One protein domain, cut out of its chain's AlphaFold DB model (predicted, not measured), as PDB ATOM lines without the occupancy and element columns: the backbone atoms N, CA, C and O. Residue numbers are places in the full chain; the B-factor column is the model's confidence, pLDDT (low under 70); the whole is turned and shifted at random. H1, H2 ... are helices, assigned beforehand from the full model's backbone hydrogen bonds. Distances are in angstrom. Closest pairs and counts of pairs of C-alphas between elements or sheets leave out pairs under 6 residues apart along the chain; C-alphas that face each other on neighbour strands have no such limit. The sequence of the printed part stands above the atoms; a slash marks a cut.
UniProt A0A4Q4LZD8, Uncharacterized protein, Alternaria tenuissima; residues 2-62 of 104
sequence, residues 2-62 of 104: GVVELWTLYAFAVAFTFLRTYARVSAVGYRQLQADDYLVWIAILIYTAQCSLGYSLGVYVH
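Overview. This is residues 2 to 62 of the 104 residues of an uncharacterized protein of Alternaria tenuissima (UniProt A0A4Q4LZD8). Two long, nearly straight helices, H1 and H2, run side by side in opposite ways like the arms of a narrow U, joined at one end by a short loop. The U is loosely formed, with a gap between the arms, and residues 56 to 62 stick out at the other end. The printed part has 61 residues with two named helices, H1 then H2, and no named strand; its class is all helix. It is a loose rod of 48 by 20 by 11 A, with a radius of gyration of the C-alphas of 14.9 A.

Along the chain. H1, residues 3 to 28, begins with C-alpha 3 at (-56.252, -3.485, 13.967) and measures 37.7 A from first to last C-alpha. H2, residues 35 to 60, measures 37.3 A and ends with C-alpha 60 at (-58.088, -1.684, -0.603).

Arrangement. H1 and H2 are close but not clearly touching, with the closest C-alphas, of Thr 21 and Asp 37, 7.0 A apart. They run opposite ways at a shallow tilt of 13 degrees, 14.0 A centre to centre. In H1 and H2 every O i to N i+4 pair is within hydrogen-bond range.

Size, cuts and confidence. The farthest C-alphas, of Val 28 and His 62, are 48.0 A apart. The printed part has no cut, and the H1 to H2 link is short. Confidence is under 70 at residues 22, 24 to 36, 38 and 57 to 62.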
ATOM      1  N   GLY A   2     -57.859  -7.248  16.718       73.12
ATOM      2  CA  GLY A   2     -58.239  -5.960  16.143       73.12
ATOM      3  C   GLY A   2     -57.037  -5.203  15.578       73.12
ATOM      4  O   GLY A   2     -55.920  -5.335  16.071       73.12
ATOM      5  N   VAL A   3     -57.277  -4.360  14.569       77.31
ATOM      6  CA  VAL A   3     -56.252  -3.485  13.967       77.31
ATOM      7  C   VAL A   3     -55.531  -2.668  15.048       77.31
ATOM      8  O   VAL A   3     -54.309  -2.578  15.042       77.31
ATOM      9  N   VAL A   4     -56.270  -2.148  16.032       80.31
ATOM     10  CA  VAL A   4     -55.710  -1.365  17.146       80.31
ATOM     11  C   VAL A   4     -54.765  -2.193  18.024       80.31
ATOM     12  O   VAL A   4     -53.697  -1.704  18.388       80.31
ATOM     13  N   GLU A   5     -55.113  -3.445  18.333       79.56
ATOM     14  CA  GLU A   5     -54.268  -4.356  19.123       79.56
ATOM     15  C   GLU A   5     -52.969  -4.692  18.381       79.56
ATOM     16  O   GLU A   5     -51.895  -4.734  18.978       79.56
ATOM     17  N   LEU A   6     -53.049  -4.867  17.059       79.31
ATOM     18  CA  LEU A   6     -51.886  -5.129  16.213       79.31
ATOM     19  C   LEU A   6     -50.922  -3.932  16.193       79.31
ATOM     20  O   LEU A   6     -49.727  -4.100  16.437       79.31
ATOM     21  N   TRP A   7     -51.437  -2.719  15.970       77.19
ATOM     22  CA  TRP A   7     -50.613  -1.506  15.952       77.19
ATOM     23  C   TRP A   7     -50.023  -1.166  17.325       77.19
ATOM     24  O   TRP A   7     -48.883  -0.708  17.400       77.19
ATOM     25  N   THR A   8     -50.754  -1.416  18.414       79.62
ATOM     26  CA  THR A   8     -50.241  -1.166  19.771       79.62
ATOM     27  C   THR A   8     -49.141  -2.148  20.157       79.62
ATOM     28  O   THR A   8     -48.085  -1.708  20.609       79.62
ATOM     29  N   LEU A   9     -49.315  -3.454  19.925       83.56
ATOM     30  CA  LEU A   9     -48.256  -4.443  20.179       83.56
ATOM     31  C   LEU A   9     -47.013  -4.183  19.322       83.56
ATOM     32  O   LEU A   9     -45.888  -4.304  19.812       83.56
ATOM     33  N   TYR A  10     -47.210  -3.758  18.073       79.38
ATOM     34  CA  TYR A  10     -46.119  -3.328  17.207       79.38
ATOM     35  C   TYR A  10     -45.364  -2.121  17.788       79.38
ATOM     36  O   TYR A  10     -44.138  -2.154  17.902       79.38
ATOM     37  N   ALA A  11     -46.084  -1.085  18.230       79.12
ATOM     38  CA  ALA A  11     -45.481   0.090  18.855       79.12
ATOM     39  C   ALA A  11     -44.691  -0.271  20.124       79.12
ATOM     40  O   ALA A  11     -43.583   0.230  20.315       79.12
ATOM     41  N   PHE A  12     -45.205  -1.185  20.954       82.94
ATOM     42  CA  PHE A  12     -44.473  -1.689  22.117       82.94
ATOM     43  C   PHE A  12     -43.185  -2.412  21.715       82.94
ATOM     44  O   PHE A  12     -42.130  -2.122  22.277       82.94
ATOM     45  N   ALA A  13     -43.233  -3.304  20.724       79.38
ATOM     46  CA  ALA A  13     -42.046  -4.016  20.244       79.38
ATOM     47  C   ALA A  13     -40.962  -3.052  19.725       79.38
ATOM     48  O   ALA A  13     -39.777  -3.200  20.051       79.38
ATOM     49  N   VAL A  14     -41.365  -2.021  18.976       81.88
ATOM     50  CA  VAL A  14     -40.459  -0.961  18.509       81.88
ATOM     51  C   VAL A  14     -39.905  -0.154  19.685       81.88
ATOM     52  O   VAL A  14     -38.700   0.079  19.736       81.88
ATOM     53  N   ALA A  15     -40.736   0.212  20.666       80.62
ATOM     54  CA  ALA A  15     -40.301   0.966  21.844       80.62
ATOM     55  C   ALA A  15     -39.275   0.192  22.688       80.62
ATOM     56  O   ALA A  15     -38.250   0.754  23.076       80.62
ATOM     57  N   PHE A  16     -39.494  -1.106  22.919       80.88
ATOM     58  CA  PHE A  16     -38.524  -1.964  23.608       80.88
ATOM     59  C   PHE A  16     -37.213  -2.086  22.832       80.88
ATOM     60  O   PHE A  16     -36.135  -2.050  23.432       80.88
ATOM     61  N   THR A  17     -37.285  -2.185  21.504       82.12
ATOM     62  CA  THR A  17     -36.082  -2.240  20.668       82.12
ATOM     63  C   THR A  17     -35.321  -0.915  20.704       82.12
ATOM     64  O   THR A  17     -34.104  -0.920  20.887       82.12
ATOM     65  N   PHE A  18     -36.027   0.218  20.654       79.06
ATOM     66  CA  PHE A  18     -35.426   1.544  20.797       79.06
ATOM     67  C   PHE A  18     -34.744   1.702  22.154       79.06
ATOM     68  O   PHE A  18     -33.589   2.121  22.219       79.06
ATOM     69  N   LEU A  19     -35.422   1.313  23.237       78.94
ATOM     70  CA  LEU A  19     -34.869   1.381  24.586       78.94
ATOM     71  C   LEU A  19     -33.606   0.519  24.720       78.94
ATOM     72  O   LEU A  19     -32.622   0.958  25.317       78.94
ATOM     73  N   ARG A  20     -33.596  -0.674  24.109       77.94
ATOM     74  CA  ARG A  20     -32.419  -1.551  24.050       77.94
ATOM     75  C   ARG A  20     -31.253  -0.883  23.319       77.94
ATOM     76  O   ARG A  20     -30.134  -0.906  23.834       77.94
ATOM     77  N   THR A  21     -31.490  -0.285  22.150       71.62
ATOM     78  CA  THR A  21     -30.433   0.424  21.415       71.62
ATOM     79  C   THR A  21     -29.946   1.640  22.203       71.62
ATOM     80  O   THR A  21     -28.741   1.832  22.326       71.62
ATOM     81  N   TYR A  22     -30.847   2.416  22.812       68.06
ATOM     82  CA  TYR A  22     -30.499   3.589  23.619       68.06
ATOM     83  C   TYR A  22     -29.641   3.222  24.839       68.06
ATOM     84  O   TYR A  22     -28.622   3.862  25.095       68.06
ATOM     85  N   ALA A  23     -29.990   2.144  25.548       71.44
ATOM     86  CA  ALA A  23     -29.194   1.634  26.660       71.44
ATOM     87  C   ALA A  23     -27.784   1.209  26.210       71.44
ATOM     88  O   ALA A  23     -26.805   1.522  26.887       71.44
ATOM     89  N   ARG A  24     -27.652   0.558  25.043       67.62
ATOM     90  CA  ARG A  24     -26.343   0.187  24.470       67.62
ATOM     91  C   ARG A  24     -25.522   1.401  24.042       67.62
ATOM     92  O   ARG A  24     -24.339   1.470  24.366       67.62
ATOM     93  N   VAL A  25     -26.147   2.382  23.395       69.31
ATOM     94  CA  VAL A  25     -25.515   3.664  23.041       69.31
ATOM     95  C   VAL A  25     -25.008   4.384  24.290       69.31
ATOM     96  O   VAL A  25     -23.883   4.879  24.295       69.31
ATOM     97  N   SER A  26     -25.806   4.404  25.361       68.44
ATOM     98  CA  SER A  26     -25.440   5.046  26.626       68.44
ATOM     99  C   SER A  26     -24.344   4.294  27.386       68.44
ATOM    100  O   SER A  26     -23.568   4.933  28.090       68.44
ATOM    101  N   ALA A  27     -24.276   2.963  27.272       68.94
ATOM    102  CA  ALA A  27     -23.304   2.140  27.991       68.94
ATOM    103  C   ALA A  27     -21.930   2.067  27.301       68.94
ATOM    104  O   ALA A  27     -20.911   2.030  27.983       68.94
ATOM    105  N   VAL A  28     -21.892   2.032  25.964       68.06
ATOM    106  CA  VAL A  28     -20.655   1.776  25.189       68.06
ATOM    107  C   VAL A  28     -20.208   3.002  24.371       68.06
ATOM    108  O   VAL A  28     -19.069   3.075  23.907       68.06
ATOM    109  N   GLY A  29     -21.075   4.011  24.235       63.81
ATOM    110  CA  GLY A  29     -20.835   5.220  23.452       63.81
ATOM    111  C   GLY A  29     -21.061   5.020  21.949       63.81
ATOM    112  O   GLY A  29     -20.827   3.949  21.389       63.81
ATOM    113  N   TYR A  30     -21.466   6.091  21.257       58.44
ATOM    114  CA  TYR A  30     -21.803   6.094  19.821       58.44
ATOM    115  C   TYR A  30     -20.703   5.537  18.886       58.44
ATOM    116  O   TYR A  30     -20.997   5.158  17.756       58.44
ATOM    117  N   ARG A  31     -19.438   5.466  19.336       57.19
ATOM    118  CA  ARG A  31     -18.274   5.020  18.542       57.19
ATOM    119  C   ARG A  31     -18.074   3.500  18.463       57.19
ATOM    120  O   ARG A  31     -17.233   3.076  17.679       57.19
ATOM    121  N   GLN A  32     -18.804   2.699  19.243       63.41
ATOM    122  CA  GLN A  32     -18.723   1.225  19.222       63.41
ATOM    123  C   GLN A  32     -20.035   0.543  18.806       63.41
ATOM    124  O   GLN A  32     -20.202  -0.655  19.026       63.41
ATOM    125  N   LEU A  33     -20.962   1.279  18.184       61.41
ATOM    126  CA  LEU A  33     -22.172   0.683  17.619       61.41
ATOM    127  C   LEU A  33     -21.792  -0.357  16.561       61.41
ATOM    128  O   LEU A  33     -21.198  -0.030  15.531       61.41
ATOM    129  N   GLN A  34     -22.102  -1.620  16.848       64.00
ATOM    130  CA  GLN A  34     -21.808  -2.733  15.957       64.00
ATOM    131  C   GLN A  34     -22.774  -2.715  14.770       64.00
ATOM    132  O   GLN A  34     -23.908  -2.249  14.880       64.00
ATOM    133  N   ALA A  35     -22.342  -3.269  13.634       65.56
ATOM    134  CA  ALA A  35     -23.192  -3.426  12.451       65.56
ATOM    135  C   ALA A  35     -24.514  -4.164  12.765       65.56
ATOM    136  O   ALA A  35     -25.533  -3.882  12.141       65.56
ATOM    137  N   ASP A  36     -24.510  -5.038  13.776       66.56
ATOM    138  CA  ASP A  36     -25.689  -5.733  14.310       66.56
ATOM    139  C   ASP A  36     -26.822  -4.776  14.728       66.56
ATOM    140  O   ASP A  36     -27.975  -4.985  14.355       66.56
ATOM    141  N   ASP A  37     -26.507  -3.670  15.415       70.94
ATOM    142  CA  ASP A  37     -27.529  -2.719  15.865       70.94
ATOM    143  C   ASP A  37     -28.165  -1.977  14.668       70.94
ATOM    144  O   ASP A  37     -29.362  -1.692  14.688       70.94
ATOM    145  N   TYR A  38     -27.415  -1.735  13.584       68.44
ATOM    146  CA  TYR A  38     -27.953  -1.146  12.348       68.44
ATOM    147  C   TYR A  38     -28.860  -2.113  11.577       68.44
ATOM    148  O   TYR A  38     -29.883  -1.692  11.033       68.44
ATOM    149  N   LEU A  39     -28.520  -3.407  11.550       74.25
ATOM    150  CA  LEU A  39     -29.338  -4.430  10.891       74.25
ATOM    151  C   LEU A  39     -30.712  -4.564  11.550       74.25
ATOM    152  O   LEU A  39     -31.708  -4.708  10.845       74.25
ATOM    153  N   VAL A  40     -30.787  -4.440  12.879       76.88
ATOM    154  CA  VAL A  40     -32.060  -4.457  13.615       76.88
ATOM    155  C   VAL A  40     -32.952  -3.273  13.224       76.88
ATOM    156  O   VAL A  40     -34.146  -3.464  12.993       76.88
ATOM    157  N   TRP A  41     -32.395  -2.068  13.076       73.38
ATOM    158  CA  TRP A  41     -33.164  -0.898  12.628       73.38
ATOM    159  C   TRP A  41     -33.659  -1.031  11.191       73.38
ATOM    160  O   TRP A  41     -34.817  -0.723  10.908       73.38
ATOM    161  N   ILE A  42     -32.817  -1.541  10.293       74.25
ATOM    162  CA  ILE A  42     -33.211  -1.815   8.906       74.25
ATOM    163  C   ILE A  42     -34.316  -2.878   8.867       74.25
ATOM    164  O   ILE A  42     -35.308  -2.700   8.163       74.25
ATOM    165  N   ALA A  43     -34.193  -3.947   9.657       77.44
ATOM    166  CA  ALA A  43     -35.211  -4.988   9.751       77.44
ATOM    167  C   ALA A  43     -36.549  -4.436  10.264       77.44
ATOM    168  O   ALA A  43     -37.594  -4.760   9.700       77.44
ATOM    169  N   ILE A  44     -36.525  -3.554  11.272       80.69
ATOM    170  CA  ILE A  44     -37.730  -2.868  11.756       80.69
ATOM    171  C   ILE A  44     -38.371  -2.052  10.639       80.69
ATOM    172  O   ILE A  44     -39.568  -2.206  10.431       80.69
ATOM    173  N   LEU A  45     -37.601  -1.241   9.906       78.50
ATOM    174  CA  LEU A  45     -38.125  -0.410   8.817       78.50
ATOM    175  C   LEU A  45     -38.758  -1.248   7.700       78.50
ATOM    176  O   LEU A  45     -39.848  -0.926   7.226       78.50
ATOM    177  N   ILE A  46     -38.101  -2.342   7.308       81.31
ATOM    178  CA  ILE A  46     -38.634  -3.282   6.311       81.31
ATOM    179  C   ILE A  46     -39.940  -3.901   6.820       81.31
ATOM    180  O   ILE A  46     -40.923  -3.962   6.082       81.31
ATOM    181  N   TYR A  47     -39.984  -4.300   8.091       77.62
ATOM    182  CA  TYR A  47     -41.182  -4.871   8.695       77.62
ATOM    183  C   TYR A  47     -42.322  -3.844   8.806       77.62
ATOM    184  O   TYR A  47     -43.467  -4.168   8.492       77.62
ATOM    185  N   THR A  48     -42.034  -2.581   9.157       76.69
ATOM    186  CA  THR A  48     -43.030  -1.494   9.146       76.69
ATOM    187  C   THR A  48     -43.611  -1.303   7.753       76.69
ATOM    188  O   THR A  48     -44.827  -1.164   7.601       76.69
ATOM    189  N   ALA A  49     -42.749  -1.286   6.732       78.56
ATOM    190  CA  ALA A  49     -43.162  -1.119   5.347       78.56
ATOM    191  C   ALA A  49     -44.069  -2.275   4.913       78.56
ATOM    192  O   ALA A  49     -45.138  -2.036   4.352       78.56
ATOM    193  N   GLN A  50     -43.704  -3.513   5.256       78.25
ATOM    194  CA  GLN A  50     -44.507  -4.699   4.965       78.25
ATOM    195  C   GLN A  50     -45.880  -4.654   5.657       78.25
ATOM    196  O   GLN A  50     -46.895  -4.904   5.005       78.25
ATOM    197  N   CYS A  51     -45.943  -4.269   6.936       77.75
ATOM    198  CA  CYS A  51     -47.210  -4.088   7.651       77.75
ATOM    199  C   CYS A  51     -48.065  -2.964   7.053       77.75
ATOM    200  O   CYS A  51     -49.277  -3.122   6.926       77.75
ATOM    201  N   SER A  52     -47.452  -1.849   6.650       76.19
ATOM    202  CA  SER A  52     -48.163  -0.707   6.058       76.19
ATOM    203  C   SER A  52     -48.734  -1.046   4.679       76.19
ATOM    204  O   SER A  52     -49.870  -0.683   4.371       76.19
ATOM    205  N   LEU A  53     -47.977  -1.795   3.871       77.62
ATOM    206  CA  LEU A  53     -48.437  -2.352   2.598       77.62
ATOM    207  C   LEU A  53     -49.583  -3.342   2.815       77.62
ATOM    208  O   LEU A  53     -50.621  -3.209   2.175       77.62
ATOM    209  N   GLY A  54     -49.439  -4.278   3.756       73.88
ATOM    210  CA  GLY A  54     -50.494  -5.234   4.101       73.88
ATOM    211  C   GLY A  54     -51.771  -4.557   4.605       73.88
ATOM    212  O   GLY A  54     -52.866  -4.934   4.196       73.88
ATOM    213  N   TYR A  55     -51.646  -3.512   5.426       70.69
ATOM    214  CA  TYR A  55     -52.785  -2.712   5.876       70.69
ATOM    215  C   TYR A  55     -53.450  -1.967   4.715       70.69
ATOM    216  O   TYR A  55     -54.667  -2.008   4.581       70.69
ATOM    217  N   SER A  56     -52.661  -1.339   3.841       71.44
ATOM    218  CA  SER A  56     -53.182  -0.627   2.667       71.44
ATOM    219  C   SER A  56     -53.890  -1.574   1.697       71.44
ATOM    220  O   SER A  56     -54.949  -1.232   1.185       71.44
ATOM    221  N   LEU A  57     -53.354  -2.783   1.495       67.88
ATOM    222  CA  LEU A  57     -54.006  -3.842   0.723       67.88
ATOM    223  C   LEU A  57     -55.299  -4.311   1.397       67.88
ATOM    224  O   LEU A  57     -56.314  -4.423   0.724       67.88
ATOM    225  N   GLY A  58     -55.295  -4.511   2.717       66.06
ATOM    226  CA  GLY A  58     -56.483  -4.882   3.493       66.06
ATOM    227  C   GLY A  58     -57.601  -3.838   3.418       66.06
ATOM    228  O   GLY A  58     -58.769  -4.188   3.252       66.06
ATOM    229  N   VAL A  59     -57.240  -2.553   3.476       65.81
ATOM    230  CA  VAL A  59     -58.164  -1.435   3.247       65.81
ATOM    231  C   VAL A  59     -58.615  -1.401   1.788       65.81
ATOM    232  O   VAL A  59     -59.796  -1.200   1.541       65.81
ATOM    233  N   TYR A  60     -57.733  -1.648   0.819       63.09
ATOM    234  CA  TYR A  60     -58.088  -1.684  -0.603       63.09
ATOM    235  C   TYR A  60     -59.115  -2.779  -0.925       63.09
ATOM    236  O   TYR A  60     -60.067  -2.523  -1.655       63.09
ATOM    237  N   VAL A  61     -58.984  -3.966  -0.327       64.19
ATOM    238  CA  VAL A  61     -59.914  -5.090  -0.545       64.19
ATOM    239  C   VAL A  61     -61.148  -5.066   0.370       64.19
ATOM    240  O   VAL A  61     -61.976  -5.974   0.315       64.19
ATOM    241  N   HIS A  62     -61.279  -4.042   1.228       63.38
ATOM    242  CA  HIS A  62     -62.410  -3.810   2.147       63.38
ATOM    243  C   HIS A  62     -62.812  -5.022   3.025       63.38
ATOM    244  O   HIS A  62     -63.888  -5.038   3.615       63.38
TER     245      HIS A  62